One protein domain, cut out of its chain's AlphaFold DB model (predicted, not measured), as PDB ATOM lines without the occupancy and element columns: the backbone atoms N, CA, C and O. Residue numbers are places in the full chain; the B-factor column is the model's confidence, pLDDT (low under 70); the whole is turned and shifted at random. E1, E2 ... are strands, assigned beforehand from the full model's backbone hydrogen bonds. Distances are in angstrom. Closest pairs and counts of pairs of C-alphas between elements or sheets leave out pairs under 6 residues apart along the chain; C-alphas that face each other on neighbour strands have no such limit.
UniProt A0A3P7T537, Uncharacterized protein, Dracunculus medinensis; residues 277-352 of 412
ATOM      1  N   CYS A 277     214.683 128.643 201.433       93.96
ATOM      2  CA  CYS A 277     213.649 128.487 200.410       93.96
ATOM      3  C   CYS A 277     214.139 128.845 199.000       93.96
ATOM      4  O   CYS A 277     215.020 129.682 198.805       93.96
ATOM      5  N   LEU A 278     213.524 128.244 197.983       91.01
ATOM      6  CA  LEU A 278     213.628 128.639 196.572       91.01
ATOM      7  C   LEU A 278     212.432 129.491 196.130       91.01
ATOM      8  O   LEU A 278     212.544 130.317 195.227       91.01
ATOM      9  N   ASN A 279     211.274 129.304 196.760       92.57
ATOM     10  CA  ASN A 279     210.055 130.052 196.474       92.57
ATOM     11  C   ASN A 279     209.164 130.143 197.722       92.57
ATOM     12  O   ASN A 279     209.402 129.477 198.725       92.57
ATOM     13  N   SER A 280     208.146 131.010 197.680       93.87
ATOM     14  CA  SER A 280     207.295 131.265 198.856       93.87
ATOM     15  C   SER A 280     206.385 130.085 199.217       93.87
ATOM     16  O   SER A 280     205.900 130.048 200.337       93.87
ATOM     17  N   GLN A 281     206.161 129.130 198.310       93.72
ATOM     18  CA  GLN A 281     205.338 127.944 198.563       93.72
ATOM     19  C   GLN A 281     206.012 126.954 199.524       93.72
ATOM     20  O   GLN A 281     205.340 126.099 200.086       93.72
ATOM     21  N   GLN A 282     207.329 127.070 199.719       94.10
ATOM     22  CA  GLN A 282     208.086 126.263 200.680       94.10
ATOM     23  C   GLN A 282     208.067 126.838 202.101       94.10
ATOM     24  O   GLN A 282     208.529 126.181 203.029       94.10
ATOM     25  N   CYS A 283     207.552 128.055 202.278       94.83
ATOM     26  CA  CYS A 283     207.428 128.687 203.583       94.83
ATOM     27  C   CYS A 283     206.049 128.407 204.192       94.83
ATOM     28  O   CYS A 283     205.065 128.206 203.478       94.83
ATOM     29  N   SER A 284     205.955 128.436 205.525       93.36
ATOM     30  CA  SER A 284     204.666 128.391 206.226       93.36
ATOM     31  C   SER A 284     203.768 129.569 205.822       93.36
ATOM     32  O   SER A 284     204.254 130.604 205.372       93.36
ATOM     33  N   SER A 285     202.453 129.451 206.028       93.23
ATOM     34  CA  SER A 285     201.438 130.405 205.536       93.23
ATOM     35  C   SER A 285     201.665 131.880 205.908       93.23
ATOM     36  O   SER A 285     201.264 132.760 205.150       93.23
ATOM     37  N   ASN A 286     202.332 132.160 207.033       94.77
ATOM     38  CA  ASN A 286     202.639 133.519 207.507       94.77
ATOM     39  C   ASN A 286     204.040 134.021 207.119       94.77
ATOM     40  O   ASN A 286     204.506 135.038 207.638       94.77
ATOM     41  N   TYR A 287     204.715 133.308 206.221       96.89
ATOM     42  CA  TYR A 287     206.074 133.589 205.784       96.89
ATOM     43  C   TYR A 287     206.151 133.676 204.259       96.89
ATOM     44  O   TYR A 287     205.293 133.194 203.519       96.89
ATOM     45  N   TRP A 288     207.204 134.311 203.766       95.58
ATOM     46  CA  TRP A 288     207.484 134.441 202.345       95.58
ATOM     47  C   TRP A 288     208.969 134.264 202.077       95.58
ATOM     48  O   TRP A 288     209.806 134.523 202.936       95.58
ATOM     49  N   CYS A 289     209.305 133.831 200.868       95.10
ATOM     50  CA  CYS A 289     210.690 133.554 200.531       95.10
ATOM     51  C   CYS A 289     211.421 134.818 200.073       95.10
ATOM     52  O   CYS A 289     211.188 135.294 198.956       95.10
ATOM     53  N   HIS A 290     212.321 135.337 200.908       94.09
ATOM     54  CA  HIS A 290     213.151 136.481 200.565       94.09
ATOM     55  C   HIS A 290     214.447 136.038 199.880       94.09
ATOM     56  O   HIS A 290     215.401 135.582 200.508       94.09
ATOM     57  N   GLN A 291     214.449 136.149 198.553       91.27
ATOM     58  CA  GLN A 291     215.553 135.756 197.678       91.27
ATOM     59  C   GLN A 291     216.631 136.846 197.604       91.27
ATOM     60  O   GLN A 291     216.524 137.765 196.792       91.27
ATOM     61  N   ILE A 292     217.683 136.708 198.412       90.61
ATOM     62  CA  ILE A 292     218.828 137.640 198.452       90.61
ATOM     63  C   ILE A 292     220.059 137.149 197.674       90.61
ATOM     64  O   ILE A 292     221.058 137.857 197.595       90.61
ATOM     65  N   GLY A 293     220.005 135.950 197.082       84.94
ATOM     66  CA  GLY A 293     221.134 135.354 196.355       84.94
ATOM     67  C   GLY A 293     222.124 134.576 197.233       84.94
ATOM     68  O   GLY A 293     223.159 134.147 196.733       84.94
ATOM     69  N   TYR A 294     221.804 134.336 198.505       84.81
ATOM     70  CA  TYR A 294     222.657 133.629 199.465       84.81
ATOM     71  C   TYR A 294     222.768 132.134 199.141       84.81
ATOM     72  O   TYR A 294     221.805 131.389 199.312       84.81
ATOM     73  N   ASN A 295     223.908 131.684 198.606       79.79
ATOM     74  CA  ASN A 295     224.109 130.323 198.083       79.79
ATOM     75  C   ASN A 295     223.008 129.876 197.093       79.79
ATOM     76  O   ASN A 295     222.753 128.688 196.908       79.79
ATOM     77  N   GLY A 296     222.326 130.833 196.452       83.78
ATOM     78  CA  GLY A 296     221.170 130.572 195.590       83.78
ATOM     79  C   GLY A 296     219.850 130.257 196.300       83.78
ATOM     80  O   GLY A 296     218.881 129.940 195.609       83.78
ATOM     81  N   PHE A 297     219.802 130.378 197.624       86.85
ATOM     82  CA  PHE A 297     218.602 130.267 198.443       86.85
ATOM     83  C   PHE A 297     218.135 131.641 198.945       86.85
ATOM     84  O   PHE A 297     218.871 132.632 198.966       86.85
ATOM     85  N   GLY A 298     216.872 131.681 199.352       91.15
ATOM     86  CA  GLY A 298     216.289 132.735 200.165       91.15
ATOM     87  C   GLY A 298     215.992 132.240 201.576       91.15
ATOM     88  O   GLY A 298     216.150 131.059 201.880       91.15
ATOM     89  N   PHE A 299     215.517 133.150 202.417       94.31
ATOM     90  CA  PHE A 299     215.096 132.861 203.785       94.31
ATOM     91  C   PHE A 299     213.583 133.021 203.888       94.31
ATOM     92  O   PHE A 299     213.016 133.955 203.310       94.31
ATOM     93  N   CYS A 300     212.919 132.123 204.610       96.71
ATOM     94  CA  CYS A 300     211.501 132.284 204.905       96.71
ATOM     95  C   CYS A 300     211.325 133.379 205.962       96.71
ATOM     96  O   CYS A 300     211.544 133.146 207.147       96.71
ATOM     97  N   CYS A 301     210.933 134.575 205.525       96.68
ATOM     98  CA  CYS A 301     210.775 135.760 206.361       96.68
ATOM     99  C   CYS A 301     209.307 136.027 206.711       96.68
ATOM    100  O   CYS A 301     208.436 135.732 205.888       96.68
ATOM    101  N   PRO A 302     209.006 136.585 207.896       96.68
ATOM    102  CA  PRO A 302     207.645 136.934 208.282       96.68
ATOM    103  C   PRO A 302     206.984 137.891 207.284       96.68
ATOM    104  O   PRO A 302     207.636 138.755 206.688       96.68
ATOM    105  N   LEU A 303     205.671 137.748 207.106       94.66
ATOM    106  CA  LEU A 303     204.846 138.766 206.455       94.66
ATOM    107  C   LEU A 303     204.796 140.058 207.307       94.66
ATOM    108  O   LEU A 303     204.944 139.982 208.527       94.66
ATOM    109  N   PRO A 304     204.551 141.243 206.707       93.45
ATOM    110  CA  PRO A 304     204.255 141.488 205.293       93.45
ATOM    111  C   PRO A 304     205.489 141.372 204.388       93.45
ATOM    112  O   PRO A 304     206.622 141.580 204.818       93.45
ATOM    113  N   LYS A 305     205.268 141.051 203.105       90.93
ATOM    114  CA  LYS A 305     206.352 141.040 202.111       90.93
ATOM    115  C   LYS A 305     206.875 142.462 201.904       90.93
ATOM    116  O   LYS A 305     206.074 143.369 201.689       90.93
ATOM    117  N   ALA A 306     208.196 142.640 201.911       86.36
ATOM    118  CA  ALA A 306     208.800 143.898 201.478       86.36
ATOM    119  C   ALA A 306     208.526 144.129 199.985       86.36
ATOM    120  O   ALA A 306     208.423 143.170 199.210       86.36
ATOM    121  N   ARG A 307     208.419 145.394 199.564       83.58
ATOM    122  CA  ARG A 307     208.381 145.710 198.133       83.58
ATOM    123  C   ARG A 307     209.771 145.470 197.562       83.58
ATOM    124  O   ARG A 307     210.765 145.952 198.095       83.58
ATOM    125  N   LEU A 308     209.827 144.688 196.493       83.43
ATOM    126  CA  LEU A 308     211.073 144.340 195.829       83.43
ATOM    127  C   LEU A 308     211.151 145.048 194.480       83.43
ATOM    128  O   LEU A 308     210.188 145.046 193.713       83.43
ATOM    129  N   ASN A 309     212.322 145.597 194.178       84.09
ATOM    130  CA  ASN A 309     212.659 146.095 192.857       84.09
ATOM    131  C   ASN A 309     212.743 144.917 191.870       84.09
ATOM    132  O   ASN A 309     213.123 143.793 192.224       84.09
ATOM    133  N   ASN A 310     212.393 145.179 190.609       83.60
ATOM    134  CA  ASN A 310     212.468 144.184 189.537       83.60
ATOM    135  C   ASN A 310     213.903 143.654 189.359       83.60
ATOM    136  O   ASN A 310     214.867 144.401 189.496       83.60
ATOM    137  N   GLY A 311     214.035 142.371 189.008       84.55
ATOM    138  CA  GLY A 311     215.320 141.684 188.823       84.55
ATOM    139  C   GLY A 311     215.568 140.580 189.858       84.55
ATOM    140  O   GLY A 311     214.759 140.360 190.761       84.55
ATOM    141  N   LYS A 312     216.692 139.866 189.730       88.19
ATOM    142  CA  LYS A 312     217.102 138.779 190.638       88.19
ATOM    143  C   LYS A 312     218.534 139.003 191.110       88.19
ATOM    144  O   LYS A 312     219.397 139.329 190.301       88.19
ATOM    145  N   CYS A 313     218.786 138.794 192.398       91.06
ATOM    146  CA  CYS A 313     220.145 138.815 192.927       91.06
ATOM    147  C   CYS A 313     220.976 137.676 192.326       91.06
ATOM    148  O   CYS A 313     220.489 136.549 192.180       91.06
ATOM    149  N   LYS A 314     222.233 137.968 191.976       90.29
ATOM    150  CA  LYS A 314     223.191 136.938 191.566       90.29
ATOM    151  C   LYS A 314     223.419 135.992 192.744       90.29
ATOM    152  O   LYS A 314     223.529 136.430 193.882       90.29
ATOM    153  N   LYS A 315     223.491 134.693 192.461       89.00
ATOM    154  CA  LYS A 315     223.830 133.686 193.468       89.00
ATOM    155  C   LYS A 315     225.292 133.873 193.870       89.00
ATOM    156  O   LYS A 315     226.151 133.831 192.989       89.00
ATOM    157  N   GLN A 316     225.554 134.075 195.154       85.75
ATOM    158  CA  GLN A 316     226.898 134.241 195.699       85.75
ATOM    159  C   GLN A 316     227.131 133.257 196.839       85.75
ATOM    160  O   GLN A 316     226.232 133.015 197.647       85.75
ATOM    161  N   LEU A 317     228.337 132.694 196.873       76.73
ATOM    162  CA  LEU A 317     228.832 131.895 197.989       76.73
ATOM    163  C   LEU A 317     229.370 132.818 199.086       76.73
ATOM    164  O   LEU A 317     229.774 133.943 198.798       76.73
ATOM    165  N   ILE A 318     229.388 132.356 200.336       74.16
ATOM    166  CA  ILE A 318     230.058 133.083 201.423       74.16
ATOM    167  C   ILE A 318     231.564 133.096 201.123       74.16
ATOM    168  O   ILE A 318     232.161 132.043 200.933       74.16
ATOM    169  N   THR A 319     232.172 134.277 201.062       61.32
ATOM    170  CA  THR A 319     233.584 134.467 200.675       61.32
ATOM    171  C   THR A 319     234.441 135.066 201.786       61.32
ATOM    172  O   THR A 319     235.655 134.880 201.782       61.32
ATOM    173  N   ALA A 320     233.843 135.755 202.761       59.38
ATOM    174  CA  ALA A 320     234.575 136.406 203.841       59.38
ATOM    175  C   ALA A 320     234.016 136.017 205.213       59.38
ATOM    176  O   ALA A 320     232.815 136.064 205.456       59.38
ATOM    177  N   LEU A 321     234.924 135.637 206.115       57.88
ATOM    178  CA  LEU A 321     234.597 135.121 207.446       57.88
ATOM    179  C   LEU A 321     234.614 136.190 208.552       57.88
ATOM    180  O   LEU A 321     234.186 135.878 209.661       57.88
ATOM    181  N   GLN A 322     235.096 137.424 208.313       62.02
ATOM    182  CA  GLN A 322     235.136 138.485 209.339       62.02
ATOM    183  C   GLN A 322     235.034 139.914 208.759       62.02
ATOM    184  O   GLN A 322     235.676 140.221 207.760       62.02
ATOM    185  N   ASN A 323     234.281 140.785 209.459       67.86
ATOM    186  CA  ASN A 323     233.973 142.202 209.167       67.86
ATOM    187  C   ASN A 323     233.146 142.464 207.893       67.86
ATOM    188  O   ASN A 323     233.533 143.252 207.032       67.86
ATOM    189  N   CYS A 324     231.972 141.843 207.805       76.84
ATOM    190  CA  CYS A 324     231.007 142.145 206.755       76.84
ATOM    191  C   CYS A 324     230.079 143.278 207.198       76.84
ATOM    192  O   CYS A 324     229.356 143.154 208.185       76.84
ATOM    193  N   GLU A 325     230.085 144.385 206.461       83.09
ATOM    194  CA  GLU A 325     229.123 145.468 206.657       83.09
ATOM    195  C   GLU A 325     228.000 145.346 205.631       83.09
ATOM    196  O   GLU A 325     228.259 145.299 204.429       83.09
ATOM    197  N   SER A 326     226.753 145.347 206.090       88.05
ATOM    198  CA  SER A 326     225.576 145.459 205.226       88.05
ATOM    199  C   SER A 326     225.136 146.920 205.150       88.05
ATOM    200  O   SER A 326     225.064 147.595 206.172       88.05
ATOM    201  N   THR A 327     224.833 147.413 203.950       90.49
ATOM    202  CA  THR A 327     224.389 148.808 203.724       90.49
ATOM    203  C   THR A 327     222.908 148.914 203.377       90.49
ATOM    204  O   THR A 327     222.389 150.012 203.228       90.49
ATOM    205  N   CYS A 328     222.235 147.782 203.207       91.57
ATOM    206  CA  CYS A 328     220.805 147.700 202.960       91.57
ATOM    207  C   CYS A 328     220.245 146.465 203.672       91.57
ATOM    208  O   CYS A 328     220.979 145.522 203.976       91.57
ATOM    209  N   LYS A 329     218.945 146.473 203.938       86.37
ATOM    210  CA  LYS A 329     218.161 145.303 204.353       86.37
ATOM    211  C   LYS A 329     217.141 144.935 203.289       86.37
ATOM    212  O   LYS A 329     216.876 143.758 203.080       86.37
ATOM    213  N   ILE A 330     216.582 145.941 202.621       89.49
ATOM    214  CA  ILE A 330     215.549 145.789 201.602       89.49
ATOM    215  C   ILE A 330     215.869 146.611 200.359       89.49
ATOM    216  O   ILE A 330     216.695 147.519 200.375       89.49
ATOM    217  N   ASP A 331     215.185 146.297 199.261       91.16
ATOM    218  CA  ASP A 331     215.345 147.001 197.986       91.16
ATOM    219  C   ASP A 331     214.987 148.499 198.081       91.16
ATOM    220  O   ASP A 331     215.503 149.291 197.299       91.16
ATOM    221  N   GLU A 332     214.139 148.894 199.039       88.46
ATOM    222  CA  GLU A 332     213.762 150.297 199.288       88.46
ATOM    223  C   GLU A 332     214.896 151.128 199.908       88.46
ATOM    224  O   GLU A 332     214.903 152.347 199.752       88.46
ATOM    225  N   ASP A 333     215.890 150.487 200.536       90.89
ATOM    226  CA  ASP A 333     217.098 151.170 201.026       90.89
ATOM    227  C   ASP A 333     218.044 151.546 199.871       90.89
ATOM    228  O   ASP A 333     219.014 152.284 200.046       90.89
ATOM    229  N   CYS A 334     217.790 151.005 198.678       92.48
ATOM    230  CA  CYS A 334     218.610 151.198 197.499       92.48
ATOM    231  C   CYS A 334     217.996 152.225 196.544       92.48
ATOM    232  O   CYS A 334     216.779 152.375 196.433       92.48
ATOM    233  N   ALA A 335     218.855 152.899 195.772       88.39
ATOM    234  CA  ALA A 335     218.404 153.744 194.669       88.39
ATOM    235  C   ALA A 335     217.491 152.960 193.707       88.39
ATOM    236  O   ALA A 335     217.659 151.751 193.514       88.39
ATOM    237  N   SER A 336     216.541 153.654 193.074       79.79
ATOM    238  CA  SER A 336     215.585 153.037 192.150       79.79
ATOM    239  C   SER A 336     216.299 152.150 191.119       79.79
ATOM    240  O   SER A 336     217.256 152.592 190.487       79.79
ATOM    241  N   LYS A 337     215.793 150.921 190.918       82.07
ATOM    242  CA  LYS A 337     216.338 149.842 190.055       82.07
ATOM    243  C   LYS A 337     217.474 148.995 190.648       82.07
ATOM    244  O   LYS A 337     217.785 147.960 190.060       82.07
ATOM    245  N   ASN A 338     218.047 149.354 191.794       91.54
ATOM    246  CA  ASN A 338     219.017 148.493 192.479       91.54
ATOM    247  C   ASN A 338     218.309 147.525 193.429       91.54
ATOM    248  O   ASN A 338     217.277 147.854 194.007       91.54
ATOM    249  N   LYS A 339     218.865 146.330 193.612       93.00
ATOM    250  CA  LYS A 339     218.365 145.352 194.587       93.00
ATOM    251  C   LYS A 339     219.338 145.205 195.740       93.00
ATOM    252  O   LYS A 339     220.547 145.273 195.531       93.00
ATOM    253  N   CYS A 340     218.816 144.970 196.932       93.37
ATOM    254  CA  CYS A 340     219.619 144.633 198.090       93.37
ATOM    255  C   CYS A 340     219.985 143.145 198.026       93.37
ATOM    256  O   CYS A 340     219.145 142.271 198.244       93.37
ATOM    257  N   CYS A 341     221.227 142.856 197.648       93.64
ATOM    258  CA  CYS A 341     221.685 141.504 197.351       93.64
ATOM    259  C   CYS A 341     222.856 141.107 198.240       93.64
ATOM    260  O   CYS A 341     223.672 141.945 198.617       93.64
ATOM    261  N   PHE A 342     222.955 139.811 198.522       91.89
ATOM    262  CA  PHE A 342     224.133 139.237 199.149       91.89
ATOM    263  C   PHE A 342     225.298 139.247 198.160       91.89
ATOM    264  O   PHE A 342     225.191 138.689 197.065       91.89
ATOM    265  N   ASP A 343     226.403 139.884 198.533       89.37
ATOM    266  CA  ASP A 343     227.593 140.012 197.684       89.37
ATOM    267  C   ASP A 343     228.647 138.921 197.932       89.37
ATOM    268  O   ASP A 343     229.644 138.856 197.216       89.37
ATOM    269  N   GLY A 344     228.399 138.039 198.904       85.26
ATOM    270  CA  GLY A 344     229.354 137.052 199.405       85.26
ATOM    271  C   GLY A 344     229.859 137.350 200.819       85.26
ATOM    272  O   GLY A 344     230.499 136.493 201.423       85.26
ATOM    273  N   CYS A 345     229.553 138.526 201.367       85.24
ATOM    274  CA  CYS A 345     229.933 138.947 202.713       85.24
ATOM    275  C   CYS A 345     228.729 139.547 203.454       85.24
ATOM    276  O   CYS A 345     228.359 139.074 204.526       85.24
ATOM    277  N   GLY A 346     228.065 140.541 202.864       88.60
ATOM    278  CA  GLY A 346     226.915 141.230 203.452       88.60
ATOM    279  C   GLY A 346     225.869 141.604 202.406       88.60
ATOM    280  O   GLY A 346     225.901 141.131 201.270       88.60
ATOM    281  N   LEU A 347     224.915 142.450 202.792       91.50
ATOM    282  CA  LEU A 347     223.901 142.980 201.882       91.50
ATOM    283  C   LEU A 347     224.335 144.322 201.293       91.50
ATOM    284  O   LEU A 347     224.567 145.288 202.028       91.50
ATOM    285  N   LYS A 348     224.404 144.389 199.961       92.68
ATOM    286  CA  LYS A 348     224.780 145.585 199.200       92.68
ATOM    287  C   LYS A 348     223.774 145.885 198.098       92.68
ATOM    288  O   LYS A 348     223.251 144.987 197.432       92.68
ATOM    289  N   CYS A 349     223.561 147.173 197.854       94.22
ATOM    290  CA  CYS A 349     222.771 147.634 196.723       94.22
ATOM    291  C   CYS A 349     223.499 147.317 195.415       94.22
ATOM    292  O   CYS A 349     224.532 147.904 195.105       94.22
ATOM    293  N   THR A 350     222.948 146.385 194.646       91.62
ATOM    294  CA  THR A 350     223.525 145.872 193.405       91.62
ATOM    295  C   THR A 350     222.655 146.278 192.223       91.62
ATOM    296  O   THR A 350     221.434 146.096 192.246       91.62
ATOM    297  N   ALA A 351     223.282 146.798 191.169       87.60
ATOM    298  CA  ALA A 351     222.613 147.017 189.896       87.60
ATOM    299  C   ALA A 351     222.276 145.660 189.264       87.60
ATOM    300  O   ALA A 351     223.160 144.839 189.018       87.60
ATOM    301  N   VAL A 352     220.993 145.399 189.023       75.37
ATOM    302  CA  VAL A 352     220.548 144.135 188.427       75.37
ATOM    303  C   VAL A 352     220.434 144.246 186.914       75.37
ATOM    304  O   VAL A 352     219.768 145.134 186.387       75.37
TER     305      VAL A 352
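What this domain is: This is residues 277 to 352 of the 412 residues of an uncharacterized protein of Dracunculus medinensis (UniProt A0A3P7T537). With little regular structure, this domain is two small strand hairpins, E1-E2 and E3-E4, meeting at a corner where E1 comes near E3, joined by a long irregular loop, residues 303 to 337. Of the 76 residues printed, 24 lie in the named strands E1, E2, E3, E4, in chain order; there is no named helix, and the class is all strand. Each sheet is an antiparallel pair. The whole is compact, radius of gyration of the C-alphas 12.2 A, spanning 34 by 28 by 18 A.

Where its parts are: Find C-alpha 287 at (206.074, 133.589, 205.784); there E1, residues 287 to 294, starts its 17.7 A and bends by 53 degrees at residue 291. E2, residues 297 to 302, covers 16.2 A. E3 is residues 338 to 342, 12.5 A; E4, residues 347 to 351, 12.7 A, ends at (222.613, 147.017, 189.896).

How they stand to each other: In hairpin E1-E2, look at N 290 and O 299, 2.9 A; in hairpin E3-E4, at N 341 and O 348, 2.9 A. The closest C-alphas of E1 and E3, Ile 292 and Cys 341, are 4.9 A apart. E2 and E4 are apart.

The domain as a whole: The printed part has no cut. The E2 to E3 link is long; residues 319 to 323 have pLDDT under 70.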